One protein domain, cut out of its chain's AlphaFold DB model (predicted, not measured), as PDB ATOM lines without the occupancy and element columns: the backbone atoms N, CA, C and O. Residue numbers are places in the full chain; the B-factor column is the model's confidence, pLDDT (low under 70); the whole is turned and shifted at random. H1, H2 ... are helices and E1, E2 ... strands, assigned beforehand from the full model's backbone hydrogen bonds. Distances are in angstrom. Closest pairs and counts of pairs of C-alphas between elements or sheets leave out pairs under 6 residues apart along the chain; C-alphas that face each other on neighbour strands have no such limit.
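This is residues 4 to 151 of the 229 residues of an uncharacterized protein of Subdoligranulum sp (UniProt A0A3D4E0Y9). Helix H1 runs through the middle of an elongated body, between the long hairpin of strands E3 and E4 on one side and the helical hairpin of H5 and H6 on the other. Helix H2 overlaps the later part of H1 and reaches on beyond it to one end of the body, where the short helices H3 and H4 also lie, H3 packing on E3 and E4. The printed part has 148 residues with six named helices, H1 to H6, followed by four named strands, E1 to E4, in a branched antiparallel sheet; the class is mixed, helices and strands. The whole is compact, with a radius of gyration of the C-alphas of 14.9 A and spans of 47 by 26 by 24 A.

H1, residues 4 to 20, is the hub and has a kink of 25 degrees near residue 14. Its residues 13 to 20 touch residues 42 to 46 of H2, residues 32 to 48, closest at the C-alphas of Ala 17 and Ala 46, 4.7 A; the two form a hairpin. H2 touches H3, residues 55 to 60, at the C-alphas of Lys 39 and Val 58, 6.0 A. H4, residues 63 to 71, is close to but not clearly touching H2, with the C-alphas of Ala 35 and Ala 63 closest, 6.4 A. H1, H5, residues 73 to 89, and H6, residues 93 to 110, form an up-and-down bundle, each running against the one before. H5 touches H1 at the C-alphas of Lys 5 and Lys 88, 5.9 A, and H6 at those of Ile 87 and Ala 96, 4.9 A, a shallow tilt of 3 degrees, opposite ways. E1, residues 115 to 117, and E2, residues 121 to 123, lie on one side of E3, residues 129 to 138, and E4, residues 141 to 150, on the other. E2, E3 and E4 form a meander, each strand the antiparallel neighbour of the one before. Within hydrogen-bond range are N 116 and O 137 across the neighbour strands E1 and E3, at 2.8 A, N 121 and O 133 across E2 and E3, at 2.8 A, and N 134 and O 145 across E3 and E4, at 2.9 A. H1 is over E3 and E4 at a height over the sheet of 8.3 A; H3 and H6 are on the same face. Every O i to N i+4 pair is within range in H2 to H6, and 9 of 13 in H1.

H1 begins at C-alpha 4, (-3.142, 34.377, 0.011), and is 24.3 A long. H2 is 24.5 A, H5 24.1 A and H6 26.0 A long. E3 spans 28.6 A and E4 29.3 A, ending at C-alpha 150, (-3.903, 23.200, -0.988).

The C-alphas of Lys 31 and Ser 127 are the two farthest apart, 47.8 A. The printed part has no cut; the link from H1 to H2, 11 residues, is long. Mean pLDDT of the printed part is 76.1, and 32 residues are under 70, among them residues 4 to 27 and 147 to 151.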
ATOM      1  N   PHE A   4      -4.275  33.506  -0.263       45.47
ATOM      2  CA  PHE A   4      -3.142  34.377   0.011       45.47
ATOM      3  C   PHE A   4      -2.620  34.327   1.463       45.47
ATOM      4  O   PHE A   4      -1.426  34.415   1.699       45.47
ATOM      5  N   LYS A   5      -3.475  34.085   2.463       49.03
ATOM      6  CA  LYS A   5      -3.038  33.884   3.860       49.03
ATOM      7  C   LYS A   5      -2.385  32.511   4.072       49.03
ATOM      8  O   LYS A   5      -1.587  32.354   4.994       49.03
ATOM      9  N   LYS A   6      -2.699  31.527   3.216       51.31
ATOM     10  CA  LYS A   6      -2.045  30.208   3.206       51.31
ATOM     11  C   LYS A   6      -0.658  30.269   2.558       51.31
ATOM     12  O   LYS A   6       0.283  29.764   3.155       51.31
ATOM     13  N   PHE A   7      -0.528  30.975   1.427       45.94
ATOM     14  CA  PHE A   7       0.737  31.296   0.730       45.94
ATOM     15  C   PHE A   7       1.839  31.826   1.677       45.94
ATOM     16  O   PHE A   7       3.035  31.618   1.505       45.94
ATOM     17  N   VAL A   8       1.411  32.469   2.750       49.12
ATOM     18  CA  VAL A   8       2.251  33.266   3.634       49.12
ATOM     19  C   VAL A   8       2.689  32.476   4.845       49.12
ATOM     20  O   VAL A   8       3.868  32.475   5.182       49.12
ATOM     21  N   ALA A   9       1.748  31.773   5.481       49.97
ATOM     22  CA  ALA A   9       2.064  30.810   6.532       49.97
ATOM     23  C   ALA A   9       3.126  29.806   6.049       49.97
ATOM     24  O   ALA A   9       3.992  29.393   6.812       49.97
ATOM     25  N   VAL A  10       3.081  29.504   4.753       47.59
ATOM     26  CA  VAL A  10       4.051  28.708   4.018       47.59
ATOM     27  C   VAL A  10       5.431  29.384   3.907       47.59
ATOM     28  O   VAL A  10       6.416  28.790   4.339       47.59
ATOM     29  N   LEU A  11       5.523  30.619   3.395       51.88
ATOM     30  CA  LEU A  11       6.788  31.371   3.289       51.88
ATOM     31  C   LEU A  11       7.546  31.447   4.630       51.88
ATOM     32  O   LEU A  11       8.772  31.415   4.693       51.88
ATOM     33  N   LEU A  12       6.795  31.534   5.720       52.25
ATOM     34  CA  LEU A  12       7.316  31.718   7.068       52.25
ATOM     35  C   LEU A  12       7.698  30.407   7.746       52.25
ATOM     36  O   LEU A  12       8.577  30.419   8.600       52.25
ATOM     37  N   GLY A  13       7.085  29.288   7.351       52.81
ATOM     38  CA  GLY A  13       7.511  27.952   7.768       52.81
ATOM     39  C   GLY A  13       8.909  27.610   7.256       52.81
ATOM     40  O   GLY A  13       9.731  27.094   8.007       52.81
ATOM     41  N   VAL A  14       9.210  28.007   6.015       47.59
ATOM     42  CA  VAL A  14      10.537  27.867   5.395       47.59
ATOM     43  C   VAL A  14      11.612  28.609   6.175       47.59
ATOM     44  O   VAL A  14      12.650  28.050   6.516       47.59
ATOM     45  N   VAL A  15      11.332  29.865   6.508       50.16
ATOM     46  CA  VAL A  15      12.257  30.713   7.258       50.16
ATOM     47  C   VAL A  15      12.411  30.239   8.702       50.16
ATOM     48  O   VAL A  15      13.531  30.135   9.197       50.16
ATOM     49  N   MET A  16      11.304  29.941   9.390       48.62
ATOM     50  CA  MET A  16      11.354  29.491  10.784       48.62
ATOM     51  C   MET A  16      12.103  28.166  10.921       48.62
ATOM     52  O   MET A  16      12.692  27.922  11.976       48.62
ATOM     53  N   ALA A  17      12.152  27.359   9.857       46.62
ATOM     54  CA  ALA A  17      12.865  26.097   9.863       46.62
ATOM     55  C   ALA A  17      14.375  26.173   9.914       46.62
ATOM     56  O   ALA A  17      14.998  25.382  10.624       46.62
ATOM     57  N   CYS A  18      14.958  27.169   9.262       47.94
ATOM     58  CA  CYS A  18      16.384  27.420   9.401       47.94
ATOM     59  C   CYS A  18      16.756  27.957  10.789       47.94
ATOM     60  O   CYS A  18      17.902  27.819  11.196       47.94
ATOM     61  N   VAL A  19      15.808  28.570  11.503       48.41
ATOM     62  CA  VAL A  19      16.088  29.348  12.713       48.41
ATOM     63  C   VAL A  19      15.850  28.520  13.973       48.41
ATOM     64  O   VAL A  19      16.748  28.409  14.795       48.41
ATOM     65  N   PHE A  20      14.677  27.899  14.141       42.69
ATOM     66  CA  PHE A  20      14.262  27.286  15.414       42.69
ATOM     67  C   PHE A  20      15.129  26.101  15.862       42.69
ATOM     68  O   PHE A  20      15.382  25.930  17.052       42.69
ATOM     69  N   ALA A  21      15.637  25.306  14.933       42.94
ATOM     70  CA  ALA A  21      16.445  24.146  15.285       42.94
ATOM     71  C   ALA A  21      17.863  24.476  15.769       42.94
ATOM     72  O   ALA A  21      18.506  23.651  16.410       42.94
ATOM     73  N   THR A  22      18.364  25.683  15.499       50.50
ATOM     74  CA  THR A  22      19.663  26.098  16.033       50.50
ATOM     75  C   THR A  22      19.552  26.464  17.525       50.50
ATOM     76  O   THR A  22      20.532  26.291  18.237       50.50
ATOM     77  N   SER A  23      18.372  26.854  18.059       48.12
ATOM     78  CA  SER A  23      18.229  27.265  19.487       48.12
ATOM     79  C   SER A  23      18.428  26.164  20.514       48.12
ATOM     80  O   SER A  23      18.706  26.478  21.668       48.12
ATOM     81  N   ALA A  24      18.191  24.905  20.155       49.97
ATOM     82  CA  ALA A  24      18.079  23.838  21.146       49.97
ATOM     83  C   ALA A  24      19.439  23.345  21.674       49.97
ATOM     84  O   ALA A  24      19.481  22.576  22.635       49.97
ATOM     85  N   PHE A  25      20.553  23.793  21.082       56.03
ATOM     86  CA  PHE A  25      21.896  23.314  21.409       56.03
ATOM     87  C   PHE A  25      22.780  24.375  22.059       56.03
ATOM     88  O   PHE A  25      22.626  25.576  21.840       56.03
ATOM     89  N   ALA A  26      23.740  23.899  22.855       58.31
ATOM     90  CA  ALA A  26      24.815  24.725  23.386       58.31
ATOM     91  C   ALA A  26      25.650  25.319  22.237       58.31
ATOM     92  O   ALA A  26      25.974  24.617  21.280       58.31
ATOM     93  N   ALA A  27      26.033  26.590  22.382       64.00
ATOM     94  CA  ALA A  27      26.779  27.417  21.428       64.00
ATOM     95  C   ALA A  27      28.235  26.965  21.161       64.00
ATOM     96  O   ALA A  27      29.093  27.791  20.884       64.00
ATOM     97  N   ASP A  28      28.558  25.679  21.307       77.00
ATOM     98  CA  ASP A  28      29.873  25.143  20.952       77.00
ATOM     99  C   ASP A  28      29.741  24.148  19.796       77.00
ATOM    100  O   ASP A  28      29.808  22.925  19.961       77.00
ATOM    101  N   PHE A  29      29.540  24.694  18.594       82.62
ATOM    102  CA  PHE A  29      29.501  23.914  17.355       82.62
ATOM    103  C   PHE A  29      30.892  23.479  16.875       82.62
ATOM    104  O   PHE A  29      30.985  22.760  15.881       82.62
ATOM    105  N   SER A  30      31.975  23.852  17.574       79.06
ATOM    106  CA  SER A  30      33.312  23.312  17.288       79.06
ATOM    107  C   SER A  30      33.395  21.810  17.597       79.06
ATOM    108  O   SER A  30      34.228  21.091  17.043       79.06
ATOM    109  N   LYS A  31      32.490  21.308  18.450       83.38
ATOM    110  CA  LYS A  31      32.309  19.878  18.700       83.38
ATOM    111  C   LYS A  31      31.494  19.245  17.579       83.38
ATOM    112  O   LYS A  31      30.342  19.613  17.347       83.38
ATOM    113  N   ALA A  32      32.080  18.233  16.942       78.88
ATOM    114  CA  ALA A  32      31.455  17.500  15.844       78.88
ATOM    115  C   ALA A  32      30.066  16.949  16.219       78.88
ATOM    116  O   ALA A  32      29.127  17.101  15.441       78.88
ATOM    117  N   ASP A  33      29.908  16.396  17.427       83.62
ATOM    118  CA  ASP A  33      28.619  15.892  17.917       83.62
ATOM    119  C   ASP A  33      27.557  16.992  18.060       83.62
ATOM    120  O   ASP A  33      26.402  16.788  17.686       83.62
ATOM    121  N   THR A  34      27.931  18.174  18.559       83.12
ATOM    122  CA  THR A  34      27.008  19.312  18.712       83.12
ATOM    123  C   THR A  34      26.566  19.841  17.351       83.12
ATOM    124  O   THR A  34      25.373  20.033  17.120       83.12
ATOM    125  N   ALA A  35      27.504  20.015  16.417       82.81
ATOM    126  CA  ALA A  35      27.193  20.447  15.056       82.81
ATOM    127  C   ALA A  35      26.321  19.424  14.309       82.81
ATOM    128  O   ALA A  35      25.365  19.805  13.634       82.81
ATOM    129  N   ALA A  36      26.610  18.127  14.448       86.25
ATOM    130  CA  ALA A  36      25.819  17.065  13.829       86.25
ATOM    131  C   ALA A  36      24.382  17.031  14.369       86.25
ATOM    132  O   ALA A  36      23.435  16.916  13.586       86.25
ATOM    133  N   LYS A  37      24.203  17.191  15.686       83.94
ATOM    134  CA  LYS A  37      22.872  17.265  16.302       83.94
ATOM    135  C   LYS A  37      22.098  18.512  15.872       83.94
ATOM    136  O   LYS A  37      20.937  18.385  15.495       83.94
ATOM    137  N   ALA A  38      22.749  19.675  15.821       82.88
ATOM    138  CA  ALA A  38      22.137  20.903  15.313       82.88
ATOM    139  C   ALA A  38      21.648  20.738  13.868       82.88
ATOM    140  O   ALA A  38      20.503  21.052  13.551       82.88
ATOM    141  N   LYS A  39      22.477  20.150  12.999       85.00
ATOM    142  CA  LYS A  39      22.093  19.820  11.620       85.00
ATOM    143  C   LYS A  39      20.906  18.855  11.562       85.00
ATOM    144  O   LYS A  39      20.013  19.038  10.738       85.00
ATOM    145  N   ALA A  40      20.877  17.834  12.416       85.94
ATOM    146  CA  ALA A  40      19.774  16.878  12.465       85.94
ATOM    147  C   ALA A  40      18.451  17.539  12.881       85.94
ATOM    148  O   ALA A  40      17.424  17.291  12.249       85.94
ATOM    149  N   GLU A  41      18.467  18.424  13.878       81.81
ATOM    150  CA  GLU A  41      17.257  19.147  14.272       81.81
ATOM    151  C   GLU A  41      16.809  20.164  13.229       81.81
ATOM    152  O   GLU A  41      15.605  20.307  13.035       81.81
ATOM    153  N   ILE A  42      17.731  20.827  12.511       80.25
ATOM    154  CA  ILE A  42      17.355  21.747  11.419       80.25
ATOM    155  C   ILE A  42      16.549  20.986  10.375       80.25
ATOM    156  O   ILE A  42      15.498  21.451   9.935       80.25
ATOM    157  N   LYS A  43      16.979  19.766  10.058       82.19
ATOM    158  CA  LYS A  43      16.261  18.883   9.138       82.19
ATOM    159  C   LYS A  43      14.928  18.402   9.702       82.19
ATOM    160  O   LYS A  43      13.927  18.442   8.993       82.19
ATOM    161  N   ALA A  44      14.881  17.994  10.969       81.88
ATOM    162  CA  ALA A  44      13.645  17.538  11.605       81.88
ATOM    163  C   ALA A  44      12.594  18.655  11.698       81.88
ATOM    164  O   ALA A  44      11.416  18.443  11.406       81.88
ATOM    165  N   PHE A  45      13.019  19.865  12.058       75.31
ATOM    166  CA  PHE A  45      12.129  21.008  12.113       75.31
ATOM    167  C   PHE A  45      11.678  21.404  10.707       75.31
ATOM    168  O   PHE A  45      10.482  21.584  10.508       75.31
ATOM    169  N   ALA A  46      12.570  21.463   9.713       73.62
ATOM    170  CA  ALA A  46      12.176  21.678   8.317       73.62
ATOM    171  C   ALA A  46      11.114  20.663   7.864       73.62
ATOM    172  O   ALA A  46      10.070  21.055   7.333       73.62
ATOM    173  N   ALA A  47      11.302  19.385   8.195       79.06
ATOM    174  CA  ALA A  47      10.339  18.336   7.886       79.06
ATOM    175  C   ALA A  47       8.967  18.569   8.548       79.06
ATOM    176  O   ALA A  47       7.945  18.276   7.929       79.06
ATOM    177  N   SER A  48       8.908  19.167   9.747       73.25
ATOM    178  CA  SER A  48       7.635  19.522  10.408       73.25
ATOM    179  C   SER A  48       6.817  20.580   9.650       73.25
ATOM    180  O   SER A  48       5.597  20.631   9.793       73.25
ATOM    181  N   TYR A  49       7.464  21.369   8.783       67.38
ATOM    182  CA  TYR A  49       6.818  22.311   7.859       67.38
ATOM    183  C   TYR A  49       6.649  21.737   6.445       67.38
ATOM    184  O   TYR A  49       6.294  22.468   5.520       67.38
ATOM    185  N   GLY A  50       6.892  20.435   6.261       73.06
ATOM    186  CA  GLY A  50       6.805  19.755   4.967       73.06
ATOM    187  C   GLY A  50       8.034  19.935   4.074       73.06
ATOM    188  O   GLY A  50       7.967  19.624   2.888       73.06
ATOM    189  N   ILE A  51       9.150  20.430   4.616       73.88
ATOM    190  CA  ILE A  51      10.380  20.705   3.870       73.88
ATOM    191  C   ILE A  51      11.367  19.566   4.110       73.88
ATOM    192  O   ILE A  51      11.964  19.462   5.177       73.88
ATOM    193  N   THR A  52      11.568  18.719   3.109       80.88
ATOM    194  CA  THR A  52      12.432  17.528   3.211       80.88
ATOM    195  C   THR A  52      13.681  17.605   2.335       80.88
ATOM    196  O   THR A  52      14.456  16.661   2.272       80.88
ATOM    197  N   THR A  53      13.888  18.725   1.646       83.19
ATOM    198  CA  THR A  53      14.868  18.863   0.558       83.19
ATOM    199  C   THR A  53      16.119  19.658   0.938       83.19
ATOM    200  O   THR A  53      16.960  19.871   0.080       83.19
ATOM    201  N   ILE A  54      16.269  20.092   2.194       82.25
ATOM    202  CA  ILE A  54      17.345  20.998   2.654       82.25
ATOM    203  C   ILE A  54      18.658  20.272   3.043       82.25
ATOM    204  O   ILE A  54      19.571  20.873   3.615       82.25
ATOM    205  N   ASP A  55      18.755  18.959   2.810       86.50
ATOM    206  CA  ASP A  55      19.852  18.133   3.328       86.50
ATOM    207  C   ASP A  55      21.235  18.598   2.871       86.50
ATOM    208  O   ASP A  55      22.143  18.692   3.699       86.50
ATOM    209  N   ASN A  56      21.415  18.914   1.586       88.56
ATOM    210  CA  ASN A  56      22.735  19.270   1.058       88.56
ATOM    211  C   ASN A  56      23.231  20.572   1.688       88.56
ATOM    212  O   ASN A  56      24.363  20.660   2.165       88.56
ATOM    213  N   THR A  57      22.344  21.558   1.747       87.50
ATOM    214  CA  THR A  57      22.595  22.876   2.319       87.50
ATOM    215  C   THR A  57      22.934  22.753   3.803       87.50
ATOM    216  O   THR A  57      23.987  23.227   4.226       87.50
ATOM    217  N   VAL A  58      22.115  22.054   4.598       86.75
ATOM    218  CA  VAL A  58      22.353  21.896   6.045       86.75
ATOM    219  C   VAL A  58      23.630  21.104   6.325       86.75
ATOM    220  O   VAL A  58      24.416  21.474   7.201       86.75
ATOM    221  N   ASN A  59      23.881  20.035   5.568       90.38
ATOM    222  CA  ASN A  59      25.086  19.228   5.739       90.38
ATOM    223  C   ASN A  59      26.354  20.026   5.393       90.38
ATOM    224  O   ASN A  59      27.383  19.812   6.039       90.38
ATOM    225  N   SER A  60      26.273  20.984   4.463       90.69
ATOM    226  CA  SER A  60      27.403  21.827   4.054       90.69
ATOM    227  C   SER A  60      27.786  22.925   5.054       90.69
ATOM    228  O   SER A  60      28.902  23.430   4.971       90.69
ATOM    229  N   LEU A  61      26.911  23.288   6.003       89.44
ATOM    230  CA  LEU A  61      27.182  24.357   6.975       89.44
ATOM    231  C   LEU A  61      28.417  24.044   7.831       89.44
ATOM    232  O   LEU A  61      28.562  22.932   8.354       89.44
ATOM    233  N   THR A  62      29.288  25.033   8.017       90.19
ATOM    234  CA  THR A  62      30.440  24.929   8.925       90.19
ATOM    235  C   THR A  62      30.040  25.218  10.374       90.19
ATOM    236  O   THR A  62      28.961  25.751  10.643       90.19
ATOM    237  N   ALA A  63      30.918  24.887  11.325       87.88
ATOM    238  CA  ALA A  63      30.722  25.217  12.737       87.88
ATOM    239  C   ALA A  63      30.555  26.732  12.961       87.88
ATOM    240  O   ALA A  63      29.621  27.150  13.640       87.88
ATOM    241  N   ASP A  64      31.392  27.554  12.324       88.81
ATOM    242  CA  ASP A  64      31.334  29.018  12.445       88.81
ATOM    243  C   ASP A  64      30.051  29.606  11.841       88.81
ATOM    244  O   ASP A  64      29.473  30.563  12.366       88.81
ATOM    245  N   GLN A  65      29.563  29.015  10.747       89.56
ATOM    246  CA  GLN A  65      28.292  29.411  10.143       89.56
ATOM    247  C   GLN A  65      27.111  29.049  11.047       89.56
ATOM    248  O   GLN A  65      26.241  29.890  11.263       89.56
ATOM    249  N   LEU A  66      27.104  27.844  11.629       85.62
ATOM    250  CA  LEU A  66      26.107  27.453  12.633       85.62
ATOM    251  C   LEU A  66      26.146  28.387  13.849       85.62
ATOM    252  O   LEU A  66      25.093  28.809  14.323       85.62
ATOM    253  N   GLN A  67      27.341  28.784  14.293       86.69
ATOM    254  CA  GLN A  67      27.505  29.728  15.394       86.69
ATOM    255  C   GLN A  67      26.946  31.112  15.065       86.69
ATOM    256  O   GLN A  67      26.271  31.725  15.886       86.69
ATOM    257  N   THR A  68      27.198  31.608  13.857       87.06
ATOM    258  CA  THR A  68      26.677  32.910  13.423       87.06
ATOM    259  C   THR A  68      25.151  32.887  13.326       87.06
ATOM    260  O   THR A  68      24.492  33.808  13.804       87.06
ATOM    261  N   ILE A  69      24.579  31.810  12.774       85.31
ATOM    262  CA  ILE A  69      23.123  31.608  12.713       85.31
ATOM    263  C   ILE A  69      22.529  31.561  14.127       85.31
ATOM    264  O   ILE A  69      21.509  32.199  14.378       85.31
ATOM    265  N   TYR A  70      23.193  30.869  15.056       83.50
ATOM    266  CA  TYR A  70      22.799  30.823  16.464       83.50
ATOM    267  C   TYR A  70      22.814  32.208  17.116       83.50
ATOM    268  O   TYR A  70      21.840  32.606  17.747       83.50
ATOM    269  N   ASN A  71      23.885  32.979  16.925       86.62
ATOM    270  CA  ASN A  71      24.016  34.314  17.511       86.62
ATOM    271  C   ASN A  71      22.949  35.289  16.981       86.62
ATOM    272  O   ASN A  71      22.449  36.125  17.727       86.62
ATOM    273  N   ASN A  72      22.573  35.164  15.703       86.62
ATOM    274  CA  ASN A  72      21.578  36.028  15.059       86.62
ATOM    275  C   ASN A  72      20.142  35.494  15.172       86.62
ATOM    276  O   ASN A  72      19.212  36.040  14.573       86.62
ATOM    277  N   MET A  73      19.945  34.427  15.940       79.62
ATOM    278  CA  MET A  73      18.703  33.677  15.982       79.62
ATOM    279  C   MET A  73      17.488  34.504  16.396       79.62
ATOM    280  O   MET A  73      16.436  34.403  15.764       79.62
ATOM    281  N   ASP A  74      17.608  35.321  17.440       82.44
ATOM    282  CA  ASP A  74      16.487  36.132  17.916       82.44
ATOM    283  C   ASP A  74      16.074  37.183  16.880       82.44
ATOM    284  O   ASP A  74      14.883  37.387  16.640       82.44
ATOM    285  N   ALA A  75      17.044  37.781  16.182       85.50
ATOM    286  CA  ALA A  75      16.786  38.722  15.095       85.50
ATOM    287  C   ALA A  75      16.132  38.032  13.887       85.50
ATOM    288  O   ALA A  75      15.187  38.563  13.294       85.50
ATOM    289  N   LEU A  76      16.576  36.818  13.550       81.62
ATOM    290  CA  LEU A  76      15.969  36.003  12.498       81.62
ATOM    291  C   LEU A  76      14.521  35.617  12.854       81.62
ATOM    292  O   LEU A  76      13.618  35.793  12.030       81.62
ATOM    293  N   LYS A  77      14.266  35.187  14.102       78.25
ATOM    294  CA  LYS A  77      12.913  34.917  14.623       78.25
ATOM    295  C   LYS A  77      12.031  36.158  14.562       78.25
ATOM    296  O   LYS A  77      10.891  36.067  14.111       78.25
ATOM    297  N   ALA A  78      12.540  37.308  14.999       82.06
ATOM    298  CA  ALA A  78      11.797  38.564  15.010       82.06
ATOM    299  C   ALA A  78      11.447  39.033  13.591       82.06
ATOM    300  O   ALA A  78      10.309  39.436  13.339       82.06
ATOM    301  N   THR A  79      12.386  38.915  12.648       83.94
ATOM    302  CA  THR A  79      12.166  39.242  11.230       83.94
ATOM    303  C   THR A  79      11.070  38.355  10.641       83.94
ATOM    304  O   THR A  79      10.112  38.850  10.044       83.94
ATOM    305  N   ALA A  80      11.155  37.044  10.879       76.94
ATOM    306  CA  ALA A  80      10.146  36.090  10.440       76.94
ATOM    307  C   ALA A  80       8.776  36.367  11.088       76.94
ATOM    308  O   ALA A  80       7.755  36.421  10.406       76.94
ATOM    309  N   ALA A  81       8.723  36.617  12.396       76.38
ATOM    310  CA  ALA A  81       7.481  36.940  13.096       76.38
ATOM    311  C   ALA A  81       6.839  38.246  12.589       76.38
ATOM    312  O   ALA A  81       5.621  38.305  12.413       76.38
ATOM    313  N   SER A  82       7.644  39.269  12.299       81.31
ATOM    314  CA  SER A  82       7.172  40.563  11.785       81.31
ATOM    315  C   SER A  82       6.597  40.439  10.376       81.31
ATOM    316  O   SER A  82       5.514  40.963  10.088       81.31
ATOM    317  N   ALA A  83       7.272  39.675   9.513       80.31
ATOM    318  CA  ALA A  83       6.751  39.319   8.200       80.31
ATOM    319  C   ALA A  83       5.433  38.537   8.335       80.31
ATOM    320  O   ALA A  83       4.446  38.882   7.692       80.31
ATOM    321  N   ASN A  84       5.351  37.572   9.257       74.94
ATOM    322  CA  ASN A  84       4.110  36.844   9.545       74.94
ATOM    323  C   ASN A  84       2.948  37.746   9.928       74.94
ATOM    324  O   ASN A  84       1.852  37.603   9.384       74.94
ATOM    325  N   ALA A  85       3.179  38.663  10.861       78.94
ATOM    326  CA  ALA A  85       2.152  39.571  11.341       78.94
ATOM    327  C   ALA A  85       1.647  40.478  10.211       78.94
ATOM    328  O   ALA A  85       0.440  40.522   9.957       78.94
ATOM    329  N   THR A  86       2.570  41.123   9.489       81.81
ATOM    330  CA  THR A  86       2.257  42.014   8.358       81.81
ATOM    331  C   THR A  86       1.421  41.288   7.324       81.81
ATOM    332  O   THR A  86       0.379  41.769   6.877       81.81
ATOM    333  N   ILE A  87       1.857  40.084   6.977       75.75
ATOM    334  CA  ILE A  87       1.236  39.384   5.885       75.75
ATOM    335  C   ILE A  87      -0.120  38.763   6.287       75.75
ATOM    336  O   ILE A  87      -1.068  38.771   5.502       75.75
ATOM    337  N   LYS A  88      -0.274  38.276   7.524       72.62
ATOM    338  CA  LYS A  88      -1.591  37.845   8.033       72.62
ATOM    339  C   LYS A  88      -2.586  39.003   8.139       72.62
ATOM    340  O   LYS A  88      -3.794  38.778   7.976       72.62
ATOM    341  N   GLY A  89      -2.082  40.201   8.440       75.19
ATOM    342  CA  GLY A  89      -2.854  41.429   8.621       75.19
ATOM    343  C   GLY A  89      -3.326  42.080   7.321       75.19
ATOM    344  O   GLY A  89      -4.272  42.860   7.360       75.19
ATOM    345  N   THR A  90      -2.731  41.736   6.176       71.06
ATOM    346  CA  THR A  90      -3.087  42.320   4.877       71.06
ATOM    347  C   THR A  90      -3.899  41.365   3.995       71.06
ATOM    348  O   THR A  90      -3.805  40.138   4.085       71.06
ATOM    349  N   THR A  91      -4.733  41.935   3.128       70.81
ATOM    350  CA  THR A  91      -5.381  41.239   2.001       70.81
ATOM    351  C   THR A  91      -4.750  41.603   0.658       70.81
ATOM    352  O   THR A  91      -5.116  41.018  -0.357       70.81
ATOM    353  N   ASP A  92      -3.829  42.568   0.655       76.06
ATOM    354  CA  ASP A  92      -3.170  43.085  -0.538       76.06
ATOM    355  C   ASP A  92      -1.982  42.198  -0.937       76.06
ATOM    356  O   ASP A  92      -1.065  41.955  -0.143       76.06
ATOM    357  N   VAL A  93      -2.010  41.743  -2.196       73.31
ATOM    358  CA  VAL A  93      -0.997  40.862  -2.789       73.31
ATOM    359  C   VAL A  93       0.387  41.498  -2.823       73.31
ATOM    360  O   VAL A  93       1.376  40.869  -2.440       73.31
ATOM    361  N   ALA A  94       0.459  42.762  -3.229       78.38
ATOM    362  CA  ALA A  94       1.708  43.497  -3.323       78.38
ATOM    363  C   ALA A  94       2.317  43.735  -1.937       78.38
ATOM    364  O   ALA A  94       3.526  43.572  -1.771       78.38
ATOM    365  N   VAL A  95       1.494  44.041  -0.926       82.12
ATOM    366  CA  VAL A  95       1.977  44.254   0.449       82.12
ATOM    367  C   VAL A  95       2.600  42.984   1.027       82.12
ATOM    368  O   VAL A  95       3.667  43.064   1.637       82.12
ATOM    369  N   ALA A  96       2.011  41.800   0.816       75.69
ATOM    370  CA  ALA A  96       2.671  40.590   1.308       75.69
ATOM    371  C   ALA A  96       3.930  40.239   0.542       75.69
ATOM    372  O   ALA A  96       4.906  39.820   1.155       75.69
ATOM    373  N   THR A  97       3.906  40.373  -0.785       77.06
ATOM    374  CA  THR A  97       5.075  40.074  -1.611       77.06
ATOM    375  C   THR A  97       6.226  41.004  -1.237       77.06
ATOM    376  O   THR A  97       7.366  40.562  -1.123       77.06
ATOM    377  N   LYS A  98       5.942  42.279  -0.954       85.19
ATOM    378  CA  LYS A  98       6.904  43.231  -0.392       85.19
ATOM    379  C   LYS A  98       7.439  42.746   0.959       85.19
ATOM    380  O   LYS A  98       8.647  42.612   1.107       85.19
ATOM    381  N   ALA A  99       6.560  42.423   1.909       83.25
ATOM    382  CA  ALA A  99       6.959  41.963   3.242       83.25
ATOM    383  C   ALA A  99       7.799  40.674   3.197       83.25
ATOM    384  O   ALA A  99       8.757  40.531   3.949       83.25
ATOM    385  N   ALA A 100       7.475  39.759   2.284       80.44
ATOM    386  CA  ALA A 100       8.228  38.544   2.012       80.44
ATOM    387  C   ALA A 100       9.658  38.834   1.535       80.44
ATOM    388  O   ALA A 100      10.623  38.298   2.080       80.44
ATOM    389  N   ASN A 101       9.791  39.700   0.528       85.56
ATOM    390  CA  ASN A 101      11.083  40.068  -0.045       85.56
ATOM    391  C   ASN A 101      11.945  40.870   0.938       85.56
ATOM    392  O   ASN A 101      13.131  40.579   1.076       85.56
ATOM    393  N   ASP A 102      11.356  41.823   1.663       89.00
ATOM    394  CA  ASP A 102      12.061  42.601   2.689       89.00
ATOM    395  C   ASP A 102      12.572  41.697   3.822       89.00
ATOM    396  O   ASP A 102      13.684  41.876   4.324       89.00
ATOM    397  N   ALA A 103      11.778  40.694   4.207       84.75
ATOM    398  CA  ALA A 103      12.160  39.717   5.216       84.75
ATOM    399  C   ALA A 103      13.344  38.864   4.745       84.75
ATOM    400  O   ALA A 103      14.314  38.724   5.484       84.75
ATOM    401  N   VAL A 104      13.310  38.356   3.506       85.44
ATOM    402  CA  VAL A 104      14.438  37.613   2.916       85.44
ATOM    403  C   VAL A 104      15.689  38.489   2.812       85.44
ATOM    404  O   VAL A 104      16.777  38.034   3.155       85.44
ATOM    405  N   ALA A 105      15.551  39.755   2.411       89.50
ATOM    406  CA  ALA A 105      16.671  40.692   2.361       89.50
ATOM    407  C   ALA A 105      17.290  40.915   3.751       89.50
ATOM    408  O   ALA A 105      18.508  40.834   3.914       89.50
ATOM    409  N   THR A 106      16.448  41.118   4.765       89.88
ATOM    410  CA  THR A 106      16.886  41.280   6.157       89.88
ATOM    411  C   THR A 106      17.560  40.006   6.668       89.88
ATOM    412  O   THR A 106      18.643  40.074   7.239       89.88
ATOM    413  N   MET A 107      16.994  38.827   6.403       86.06
ATOM    414  CA  MET A 107      17.607  37.551   6.786       86.06
ATOM    415  C   MET A 107      18.957  37.345   6.113       86.06
ATOM    416  O   MET A 107      19.904  36.987   6.796       86.06
ATOM    417  N   ASN A 108      19.088  37.640   4.819       88.88
ATOM    418  CA  ASN A 108      20.374  37.552   4.122       88.88
ATOM    419  C   ASN A 108      21.447  38.462   4.734       88.88
ATOM    420  O   ASN A 108      22.617  38.106   4.699       88.88
ATOM    421  N   SER A 109      21.069  39.595   5.335       92.38
ATOM    422  CA  SER A 109      22.019  40.447   6.072       92.38
ATOM    423  C   SER A 109      22.459  39.865   7.423       92.38
ATOM    424  O   SER A 109      23.506  40.239   7.942       92.38
ATOM    425  N   LEU A 110      21.668  38.946   7.983       87.75
ATOM    426  CA  LEU A 110      21.918  38.261   9.255       87.75
ATOM    427  C   LEU A 110      22.550  36.872   9.066       87.75
ATOM    428  O   LEU A 110      23.012  36.266  10.033       87.75
ATOM    429  N   LEU A 111      22.545  36.333   7.849       87.62
ATOM    430  CA  LEU A 111      23.163  35.050   7.541       87.62
ATOM    431  C   LEU A 111      24.685  35.204   7.383       87.62
ATOM    432  O   LEU A 111      25.166  36.242   6.928       87.62
ATOM    433  N   PRO A 112      25.469  34.177   7.756       88.19
ATOM    434  CA  PRO A 112      26.911  34.201   7.559       88.19
ATOM    435  C   PRO A 112      27.280  34.181   6.073       88.19
ATOM    436  O   PRO A 112      26.538  33.674   5.227       88.19
ATOM    437  N   ALA A 113      28.487  34.657   5.762       90.06
ATOM    438  CA  ALA A 113      29.033  34.584   4.413       90.06
ATOM    439  C   ALA A 113      28.995  33.144   3.869       90.06
ATOM    440  O   ALA A 113      29.277  32.176   4.581       90.06
ATOM    441  N   GLY A 114      28.634  33.014   2.592       86.44
ATOM    442  CA  GLY A 114      28.460  31.720   1.934       86.44
ATOM    443  C   GLY A 114      27.090  31.073   2.155       86.44
ATOM    444  O   GLY A 114      26.831  30.061   1.509       86.44
ATOM    445  N   VAL A 115      26.211  31.652   2.987       87.50
ATOM    446  CA  VAL A 115      24.820  31.211   3.176       87.50
ATOM    447  C   VAL A 115      23.860  32.289   2.677       87.50
ATOM    448  O   VAL A 115      24.014  33.463   2.995       87.50
ATOM    449  N   SER A 116      22.869  31.913   1.868       88.31
ATOM    450  CA  SER A 116      21.882  32.856   1.332       88.31
ATOM    451  C   SER A 116      20.559  32.186   0.979       88.31
ATOM    452  O   SER A 116      20.493  30.985   0.710       88.31
ATOM    453  N   ILE A 117      19.504  32.995   0.957       85.56
ATOM    454  CA  ILE A 117      18.152  32.619   0.558       85.56
ATOM    455  C   ILE A 117      17.755  33.489  -0.639       85.56
ATOM    456  O   ILE A 117      17.886  34.714  -0.610       85.56
ATOM    457  N   SER A 118      17.279  32.861  -1.709       86.50
ATOM    458  CA  SER A 118      16.749  33.567  -2.877       86.50
ATOM    459  C   SER A 118      15.394  34.203  -2.571       86.50
ATOM    460  O   SER A 118      14.655  33.733  -1.706       86.50
ATOM    461  N   ALA A 119      15.027  35.222  -3.349       82.12
ATOM    462  CA  ALA A 119      13.665  35.742  -3.351       82.12
ATOM    463  C   ALA A 119      12.648  34.598  -3.564       82.12
ATOM    464  O   ALA A 119      12.904  33.697  -4.378       82.12
ATOM    465  N   PRO A 120      11.519  34.611  -2.837       76.75
ATOM    466  CA  PRO A 120      10.517  33.569  -2.941       76.75
ATOM    467  C   PRO A 120       9.796  33.645  -4.287       76.75
ATOM    468  O   PRO A 120       9.426  34.719  -4.760       76.75
ATOM    469  N   THR A 121       9.566  32.482  -4.883       78.44
ATOM    470  CA  THR A 121       8.783  32.298  -6.102       78.44
ATOM    471  C   THR A 121       7.411  31.748  -5.738       78.44
ATOM    472  O   THR A 121       7.287  30.881  -4.872       78.44
ATOM    473  N   ILE A 122       6.380  32.267  -6.401       73.00
ATOM    474  CA  ILE A 122       4.991  31.843  -6.240       73.00
ATOM    475  C   ILE A 122       4.569  31.159  -7.531       73.00
ATOM    476  O   ILE A 122       4.532  31.805  -8.576       73.00
ATOM    477  N   ASP A 123       4.238  29.877  -7.457       71.44
ATOM    478  CA  ASP A 123       3.656  29.134  -8.564       71.44
ATOM    479  C   ASP A 123       2.177  28.857  -8.264       71.44
ATOM    480  O   ASP A 123       1.819  28.206  -7.278       71.44
ATOM    481  N   THR A 124       1.318  29.415  -9.112       71.06
ATOM    482  CA  THR A 124      -0.139  29.238  -9.095       71.06
ATOM    483  C   THR A 124      -0.631  28.575 -10.380       71.06
ATOM    484  O   THR A 124      -1.786  28.765 -10.760       71.06
ATOM    485  N   SER A 125       0.244  27.870 -11.104       76.56
ATOM    486  CA  SER A 125      -0.107  27.228 -12.377       76.56
ATOM    487  C   SER A 125      -1.127  26.100 -12.189       76.56
ATOM    488  O   SER A 125      -1.926  25.839 -13.086       76.56
ATOM    489  N   ASP A 126      -1.134  25.456 -11.017       74.25
ATOM    490  CA  ASP A 126      -2.172  24.512 -10.600       74.25
ATOM    491  C   ASP A 126      -3.253  25.245  -9.791       74.25
ATOM    492  O   ASP A 126      -3.034  25.670  -8.660       74.25
ATOM    493  N   SER A 127      -4.462  25.356 -10.338       68.69
ATOM    494  CA  SER A 127      -5.609  26.001  -9.677       68.69
ATOM    495  C   SER A 127      -5.976  25.390  -8.314       68.69
ATOM    496  O   SER A 127      -6.682  26.020  -7.522       68.69
ATOM    497  N   SER A 128      -5.521  24.167  -8.039       71.00
ATOM    498  CA  SER A 128      -5.791  23.417  -6.808       71.00
ATOM    499  C   SER A 128      -4.734  23.660  -5.727       71.00
ATOM    500  O   SER A 128      -4.947  23.307  -4.563       71.00
ATOM    501  N   LYS A 129      -3.572  24.225  -6.082       68.94
ATOM    502  CA  LYS A 129      -2.401  24.300  -5.203       68.94
ATOM    503  C   LYS A 129      -1.611  25.576  -5.440       68.94
ATOM    504  O   LYS A 129      -1.302  25.947  -6.560       68.94
ATOM    505  N   ILE A 130      -1.198  26.210  -4.355       70.19
ATOM    506  CA  ILE A 130      -0.193  27.268  -4.414       70.19
ATOM    507  C   ILE A 130       1.116  26.664  -3.937       70.19
ATOM    508  O   ILE A 130       1.197  26.186  -2.802       70.19
ATOM    509  N   VAL A 131       2.132  26.692  -4.792       72.38
ATOM    510  CA  VAL A 131       3.482  26.267  -4.431       72.38
ATOM    511  C   VAL A 131       4.322  27.509  -4.202       72.38
ATOM    512  O   VAL A 131       4.391  28.404  -5.042       72.38
ATOM    513  N   VAL A 132       4.959  27.573  -3.041       74.25
ATOM    514  CA  VAL A 132       5.925  28.626  -2.730       74.25
ATOM    515  C   VAL A 132       7.273  27.978  -2.636       74.25
ATOM    516  O   VAL A 132       7.423  27.000  -1.903       74.25
ATOM    517  N   SER A 133       8.240  28.519  -3.361       78.75
ATOM    518  CA  SER A 133       9.584  27.977  -3.379       78.75
ATOM    519  C   SER A 133      10.641  29.055  -3.214       78.75
ATOM    520  O   SER A 133      10.470  30.200  -3.624       78.75
ATOM    521  N   ALA A 134      11.752  28.693  -2.594       82.38
ATOM    522  CA  ALA A 134      12.945  29.515  -2.528       82.38
ATOM    523  C   ALA A 134      14.171  28.613  -2.626       82.38
ATOM    524  O   ALA A 134      14.156  27.466  -2.180       82.38
ATOM    525  N   TYR A 135      15.246  29.141  -3.198       85.44
ATOM    526  CA  TYR A 135      16.535  28.467  -3.146       85.44
ATOM    527  C   TYR A 135      17.254  28.848  -1.864       85.44
ATOM    528  O   TYR A 135      17.392  30.037  -1.577       85.44
ATOM    529  N   VAL A 136      17.755  27.854  -1.143       85.31
ATOM    530  CA  VAL A 136      18.705  28.062  -0.053       85.31
ATOM    531  C   VAL A 136      20.059  27.579  -0.541       85.31
ATOM    532  O   VAL A 136      20.168  26.505  -1.129       85.31
ATOM    533  N   THR A 137      21.076  28.416  -0.374       87.75
ATOM    534  CA  THR A 137      22.449  28.113  -0.771       87.75
ATOM    535  C   THR A 137      23.342  28.196   0.453       87.75
ATOM    536  O   THR A 137      23.257  29.173   1.191       87.75
ATOM    537  N   ALA A 138      24.202  27.206   0.655       89.06
ATOM    538  CA  ALA A 138      25.257  27.216   1.661       89.06
ATOM    539  C   ALA A 138      26.513  26.591   1.050       89.06
ATOM    540  O   ALA A 138      26.446  25.485   0.526       89.06
ATOM    541  N   ASN A 139      27.646  27.297   1.064       89.88
ATOM    542  CA  ASN A 139      28.941  26.782   0.587       89.88
ATOM    543  C   ASN A 139      28.850  26.080  -0.782       89.88
ATOM    544  O   ASN A 139      29.341  24.968  -0.958       89.88
ATOM    545  N   ASN A 140      28.153  26.715  -1.730       88.56
ATOM    546  CA  ASN A 140      27.882  26.211  -3.084       88.56
ATOM    547  C   ASN A 140      26.901  25.024  -3.177       88.56
ATOM    548  O   ASN A 140      26.449  24.724  -4.284       88.56
ATOM    549  N   ALA A 141      26.510  24.394  -2.066       90.31
ATOM    550  CA  ALA A 141      25.352  23.509  -2.028       90.31
ATOM    551  C   ALA A 141      24.077  24.342  -2.176       90.31
ATOM    552  O   ALA A 141      23.966  25.421  -1.596       90.31
ATOM    553  N   LYS A 142      23.128  23.854  -2.975       89.94
ATOM    554  CA  LYS A 142      21.907  24.579  -3.317       89.94
ATOM    555  C   LYS A 142      20.726  23.626  -3.291       89.94
ATOM    556  O   LYS A 142      20.688  22.693  -4.086       89.94
ATOM    557  N   ASP A 143      19.751  23.922  -2.446       85.44
ATOM    558  CA  ASP A 143      18.497  23.182  -2.370       85.44
ATOM    559  C   ASP A 143      17.307  24.090  -2.675       85.44
ATOM    560  O   ASP A 143      17.332  25.300  -2.435       85.44
ATOM    561  N   ILE A 144      16.244  23.494  -3.210       83.81
ATOM    562  CA  ILE A 144      14.944  24.152  -3.325       83.81
ATOM    563  C   ILE A 144      14.150  23.784  -2.095       83.81
ATOM    564  O   ILE A 144      13.855  22.611  -1.871       83.81
ATOM    565  N   VAL A 145      13.737  24.789  -1.344       77.00
ATOM    566  CA  VAL A 145      12.719  24.627  -0.326       77.00
ATOM    567  C   VAL A 145      11.389  24.997  -0.947       77.00
ATOM    568  O   VAL A 145      11.212  26.139  -1.362       77.00
ATOM    569  N   ALA A 146      10.470  24.040  -1.018       75.56
ATOM    570  CA  ALA A 146       9.127  24.256  -1.526       75.56
ATOM    571  C   ALA A 146       8.093  23.753  -0.528       75.56
ATOM    572  O   ALA A 146       8.287  22.731   0.126       75.56
ATOM    573  N   VAL A 147       6.980  24.466  -0.438       68.62
ATOM    574  CA  VAL A 147       5.852  24.081   0.403       68.62
ATOM    575  C   VAL A 147       4.574  24.317  -0.386       68.62
ATOM    576  O   VAL A 147       4.414  25.328  -1.079       68.62
ATOM    577  N   VAL A 148       3.668  23.351  -0.285       69.31
ATOM    578  CA  VAL A 148       2.430  23.298  -1.057       69.31
ATOM    579  C   VAL A 148       1.262  23.637  -0.142       69.31
ATOM    580  O   VAL A 148       1.004  22.944   0.839       69.31
ATOM    581  N   ALA A 149       0.534  24.698  -0.477       62.91
ATOM    582  CA  ALA A 149      -0.743  25.015   0.140       62.91
ATOM    583  C   ALA A 149      -1.883  24.545  -0.766       62.91
ATOM    584  O   ALA A 149      -2.076  25.080  -1.858       62.91
ATOM    585  N   GLU A 150      -2.681  23.594  -0.290       62.81
ATOM    586  CA  GLU A 150      -3.903  23.200  -0.988       62.81
ATOM    587  C   GLU A 150      -4.941  24.331  -0.922       62.81
ATOM    588  O   GLU A 150      -5.301  24.847   0.157       62.81
ATOM    589  N   VAL A 151      -5.418  24.733  -2.099       55.69
ATOM    590  CA  VAL A 151      -6.570  25.614  -2.248       55.69
ATOM    591  C   VAL A 151      -7.793  24.746  -1.969       55.69
ATOM    592  O   VAL A 151      -8.033  23.792  -2.705       55.69
TER     593      VAL A 151